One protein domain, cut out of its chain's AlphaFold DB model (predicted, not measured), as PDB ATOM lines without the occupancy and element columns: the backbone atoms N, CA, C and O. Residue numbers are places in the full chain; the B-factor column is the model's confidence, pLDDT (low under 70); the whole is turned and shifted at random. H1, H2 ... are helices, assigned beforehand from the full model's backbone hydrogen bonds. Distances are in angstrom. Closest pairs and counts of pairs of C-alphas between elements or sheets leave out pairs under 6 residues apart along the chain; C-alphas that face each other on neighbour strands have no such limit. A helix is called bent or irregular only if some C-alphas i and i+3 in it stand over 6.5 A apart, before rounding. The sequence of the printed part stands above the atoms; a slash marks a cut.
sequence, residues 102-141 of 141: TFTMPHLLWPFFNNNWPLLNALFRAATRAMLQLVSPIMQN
ATOM      1  N   THR A 102     188.000 134.508 108.946       91.38
ATOM      2  CA  THR A 102     187.448 133.150 108.901       91.38
ATOM      3  C   THR A 102     186.645 132.871 110.165       91.38
ATOM      4  O   THR A 102     187.191 132.860 111.267       91.38
ATOM      5  N   PHE A 103     185.351 132.593 110.008       90.19
ATOM      6  CA  PHE A 103     184.509 132.110 111.100       90.19
ATOM      7  C   PHE A 103     184.608 130.590 111.192       90.19
ATOM      8  O   PHE A 103     184.391 129.884 110.208       90.19
ATOM      9  N   THR A 104     184.918 130.083 112.384       89.88
ATOM     10  CA  THR A 104     184.996 128.643 112.645       89.88
ATOM     11  C   THR A 104     183.900 128.222 113.616       89.88
ATOM     12  O   THR A 104     183.448 129.007 114.450       89.88
ATOM     13  N   MET A 105     183.438 126.977 113.485       89.00
ATOM     14  CA  MET A 105     182.456 126.393 114.394       89.00
ATOM     15  C   MET A 105     183.169 125.512 115.430       89.00
ATOM     16  O   MET A 105     183.915 124.615 115.021       89.00
ATOM     17  N   PRO A 106     182.911 125.694 116.740       92.00
ATOM     18  CA  PRO A 106     183.424 124.809 117.781       92.00
ATOM     19  C   PRO A 106     183.117 123.334 117.498       92.00
ATOM     20  O   PRO A 106     181.989 122.991 117.140       92.00
ATOM     21  N   HIS A 107     184.102 122.458 117.709       93.69
ATOM     22  CA  HIS A 107     183.992 121.024 117.405       93.69
ATOM     23  C   HIS A 107     182.829 120.330 118.129       93.69
ATOM     24  O   HIS A 107     182.206 119.427 117.578       93.69
ATOM     25  N   LEU A 108     182.478 120.806 119.328       95.25
ATOM     26  CA  LEU A 108     181.342 120.316 120.116       95.25
ATOM     27  C   LEU A 108     179.997 120.433 119.377       95.25
ATOM     28  O   LEU A 108     179.078 119.668 119.651       95.25
ATOM     29  N   LEU A 109     179.877 121.368 118.428       91.69
ATOM     30  CA  LEU A 109     178.656 121.572 117.646       91.69
ATOM     31  C   LEU A 109     178.612 120.716 116.374       91.69
ATOM     32  O   LEU A 109     177.545 120.577 115.778       91.69
ATOM     33  N   TRP A 110     179.724 120.113 115.941       91.81
ATOM     34  CA  TRP A 110     179.766 119.375 114.673       91.81
ATOM     35  C   TRP A 110     178.761 118.215 114.609       91.81
ATOM     36  O   TRP A 110     178.046 118.140 113.607       91.81
ATOM     37  N   PRO A 111     178.606 117.360 115.645       91.62
ATOM     38  CA  PRO A 111     177.618 116.279 115.607       91.62
ATOM     39  C   PRO A 111     176.180 116.801 115.482       91.62
ATOM     40  O   PRO A 111     175.364 116.215 114.774       91.62
ATOM     41  N   PHE A 112     175.878 117.933 116.123       90.56
ATOM     42  CA  PHE A 112     174.552 118.551 116.091       90.56
ATOM     43  C   PHE A 112     174.172 119.026 114.682       90.56
ATOM     44  O   PHE A 112     173.073 118.745 114.209       90.56
ATOM     45  N   PHE A 113     175.099 119.683 113.978       90.50
ATOM     46  CA  PHE A 113     174.874 120.118 112.597       90.50
ATOM     47  C   PHE A 113     174.920 118.964 111.597       90.50
ATOM     48  O   PHE A 113     174.148 118.963 110.641       90.50
ATOM     49  N   ASN A 114     175.777 117.965 111.818       85.50
ATOM     50  CA  ASN A 114     175.842 116.784 110.961       85.50
ATOM     51  C   ASN A 114     174.502 116.032 110.933       85.50
ATOM     52  O   ASN A 114     174.041 115.628 109.869       85.50
ATOM     53  N   ASN A 115     173.846 115.921 112.090       86.69
ATOM     54  CA  ASN A 115     172.538 115.276 112.216       86.69
ATOM     55  C   ASN A 115     171.369 116.169 111.764       86.69
ATOM     56  O   ASN A 115     170.246 115.689 111.635       86.69
ATOM     57  N   ASN A 116     171.605 117.465 111.528       88.06
ATOM     58  CA  ASN A 116     170.573 118.422 111.140       88.06
ATOM     59  C   ASN A 116     171.119 119.447 110.135       88.06
ATOM     60  O   ASN A 116     171.229 120.646 110.401       88.06
ATOM     61  N   TRP A 117     171.458 118.944 108.947       83.50
ATOM     62  CA  TRP A 117     172.051 119.707 107.844       83.50
ATOM     63  C   TRP A 117     171.354 121.039 107.504       83.50
ATOM     64  O   TRP A 117     172.060 122.012 107.230       83.50
ATOM     65  N   PRO A 118     170.007 121.157 107.547       89.94
ATOM     66  CA  PRO A 118     169.320 122.430 107.317       89.94
ATOM     67  C   PRO A 118     169.779 123.580 108.224       89.94
ATOM     68  O   PRO A 118     169.684 124.743 107.821       89.94
ATOM     69  N   LEU A 119     170.315 123.282 109.414       89.06
ATOM     70  CA  LEU A 119     170.860 124.288 110.326       89.06
ATOM     71  C   LEU A 119     172.089 125.004 109.768       89.06
ATOM     72  O   LEU A 119     172.335 126.145 110.153       89.06
ATOM     73  N   LEU A 120     172.833 124.402 108.834       87.75
ATOM     74  CA  LEU A 120     173.995 125.051 108.214       87.75
ATOM     75  C   LEU A 120     173.612 126.375 107.530       87.75
ATOM     76  O   LEU A 120     174.416 127.305 107.500       87.75
ATOM     77  N   ASN A 121     172.356 126.522 107.090       87.56
ATOM     78  CA  ASN A 121     171.837 127.782 106.551       87.56
ATOM     79  C   ASN A 121     171.839 128.929 107.583       87.56
ATOM     80  O   ASN A 121     171.901 130.103 107.211       87.56
ATOM     81  N   ALA A 122     171.781 128.619 108.883       89.50
ATOM     82  CA  ALA A 122     171.838 129.606 109.958       89.50
ATOM     83  C   ALA A 122     173.264 130.111 110.237       89.50
ATOM     84  O   ALA A 122     173.412 131.220 110.755       89.50
ATOM     85  N   LEU A 123     174.307 129.353 109.867       90.88
ATOM     86  CA  LEU A 123     175.700 129.742 110.117       90.88
ATOM     87  C   LEU A 123     176.069 131.036 109.395       90.88
ATOM     88  O   LEU A 123     176.700 131.899 109.996       90.88
ATOM     89  N   PHE A 124     175.608 131.226 108.154       88.81
ATOM     90  CA  PHE A 124     175.832 132.480 107.431       88.81
ATOM     91  C   PHE A 124     175.201 133.672 108.153       88.81
ATOM     92  O   PHE A 124     175.845 134.702 108.308       88.81
ATOM     93  N   ARG A 125     173.981 133.514 108.687       90.38
ATOM     94  CA  ARG A 125     173.324 134.573 109.473       90.38
ATOM     95  C   ARG A 125     174.091 134.882 110.757       90.38
ATOM     96  O   ARG A 125     174.209 136.048 111.125       90.38
ATOM     97  N   ALA A 126     174.604 133.858 111.440       92.00
ATOM     98  CA  ALA A 126     175.417 134.032 112.639       92.00
ATOM     99  C   ALA A 126     176.746 134.741 112.327       92.00
ATOM    100  O   ALA A 126     177.089 135.704 113.009       92.00
ATOM    101  N   ALA A 127     177.433 134.332 111.257       92.38
ATOM    102  CA  ALA A 127     178.664 134.959 110.785       92.38
ATOM    103  C   ALA A 127     178.446 136.434 110.420       92.38
ATOM    104  O   ALA A 127     179.211 137.288 110.855       92.38
ATOM    105  N   THR A 128     177.358 136.763 109.711       91.75
ATOM    106  CA  THR A 128     177.006 138.158 109.403       91.75
ATOM    107  C   THR A 128     176.792 138.982 110.668       91.75
ATOM    108  O   THR A 128     177.315 140.087 110.767       91.75
ATOM    109  N   ARG A 129     176.061 138.458 111.662       92.50
ATOM    110  CA  ARG A 129     175.856 139.167 112.939       92.50
ATOM    111  C   ARG A 129     177.171 139.402 113.677       92.50
ATOM    112  O   ARG A 129     177.398 140.512 114.144       92.50
ATOM    113  N   ALA A 130     178.035 138.389 113.744       92.12
ATOM    114  CA  ALA A 130     179.351 138.511 114.362       92.12
ATOM    115  C   ALA A 130     180.225 139.541 113.628       92.12
ATOM    116  O   ALA A 130     180.861 140.377 114.264       92.12
ATOM    117  N   MET A 131     180.200 139.537 112.292       91.94
ATOM    118  CA  MET A 131     180.925 140.507 111.473       91.94
ATOM    119  C   MET A 131     180.422 141.938 111.692       91.94
ATOM    120  O   MET A 131     181.227 142.842 111.880       91.94
ATOM    121  N   LEU A 132     179.105 142.153 111.737       92.06
ATOM    122  CA  LEU A 132     178.534 143.474 112.013       92.06
ATOM    123  C   LEU A 132     178.908 143.982 113.409       92.06
ATOM    124  O   LEU A 132     179.221 145.158 113.558       92.06
ATOM    125  N   GLN A 133     178.933 143.109 114.420       91.00
ATOM    126  CA  GLN A 133     179.397 143.476 115.762       91.00
ATOM    127  C   GLN A 133     180.884 143.847 115.783       91.00
ATOM    128  O   GLN A 133     181.253 144.815 116.442       91.00
ATOM    129  N   LEU A 134     181.722 143.116 115.041       88.56
ATOM    130  CA  LEU A 134     183.154 143.405 114.912       88.56
ATOM    131  C   LEU A 134     183.421 144.753 114.225       88.56
ATOM    132  O   LEU A 134     184.336 145.467 114.621       88.56
ATOM    133  N   VAL A 135     182.636 145.097 113.202       88.69
ATOM    134  CA  VAL A 135     182.886 146.272 112.349       88.69
ATOM    135  C   VAL A 135     182.128 147.523 112.825       88.69
ATOM    136  O   VAL A 135     182.534 148.639 112.504       88.69
ATOM    137  N   SER A 136     181.074 147.380 113.641       85.19
ATOM    138  CA  SER A 136     180.278 148.505 114.162       85.19
ATOM    139  C   SER A 136     181.104 149.628 114.813       85.19
ATOM    140  O   SER A 136     180.764 150.783 114.566       85.19
ATOM    141  N   PRO A 137     182.158 149.361 115.611       82.62
ATOM    142  CA  PRO A 137     182.973 150.431 116.195       82.62
ATOM    143  C   PRO A 137     183.853 151.155 115.167       82.62
ATOM    144  O   PRO A 137     184.222 152.303 115.376       82.62
ATOM    145  N   ILE A 138     184.198 150.489 114.060       78.75
ATOM    146  CA  ILE A 138     185.080 151.025 113.014       78.75
ATOM    147  C   ILE A 138     184.315 152.000 112.109       78.75
ATOM    148  O   ILE A 138     184.896 152.969 111.645       78.75
ATOM    149  N   MET A 139     183.014 151.778 111.885       66.75
ATOM    150  CA  MET A 139     182.183 152.636 111.018       66.75
ATOM    151  C   MET A 139     181.598 153.880 111.704       66.75
ATOM    152  O   MET A 139     180.873 154.635 111.063       66.75
ATOM    153  N   GLN A 140     181.839 154.066 113.004       61.75
ATOM    154  CA  GLN A 140     181.367 155.231 113.768       61.75
ATOM    155  C   GLN A 140     182.418 156.351 113.888       61.75
ATOM    156  O   GLN A 140     182.105 157.397 114.453       61.75
ATOM    157  N   ASN A 141     183.621 156.138 113.349       49.16
ATOM    158  CA  ASN A 141     184.671 157.146 113.157       49.16
ATOM    159  C   ASN A 141     184.797 157.491 111.671       49.16
ATOM    160  O   ASN A 141     185.245 158.622 111.386       49.16
TER     161      ASN A 141
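This is residues 102 to 141 of the 141 residues of the protein "Transposase zinc-binding domain protein" of Arsenophonus nasoniae (son-killer infecting Nasonia vitripennis) (UniProt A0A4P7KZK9). The model is an uneven hook: long helix H2 is the shaft, and short helix H1 folds back from its first end through a tight turn at residues 115 and 116. Lead-in residues 102 to 106 and tail residues 136 to 141 extend the two ends. The printed part has 40 residues, with H1 then H2, and is all helix. It is only just loose, close to extended, with a radius of gyration of the C-alphas of 13.2 A, and a rod spanning 44 by 18 by 11 A.

H1, residues 107 to 114, and H2, residues 117 to 135, are close but not clearly touching; their closest C-alphas, of Phe 113 and Leu 119, are 6.2 A apart. They run opposite ways at a steep tilt of 44 degrees. O i to N i+4 pairs are within hydrogen-bond range in 2 of 4 for H1 and 10 of 15 for H2.

H1 begins at C-alpha 107 (183.992, 121.024, 117.405) and is irregular, with C-alphas 108 and 111 7.1 A apart. H2, 29.0 A long, ends at C-alpha 135 (182.886, 146.272, 112.349); it is neither bent nor irregular, but only just: C-alphas 121 and 124 are 6.2 A apart.

The C-alphas farthest apart, of Asn 115 and Asn 141, are 43.6 A apart. The printed part has no cut; pLDDT is under 70 at residues 139 to 141.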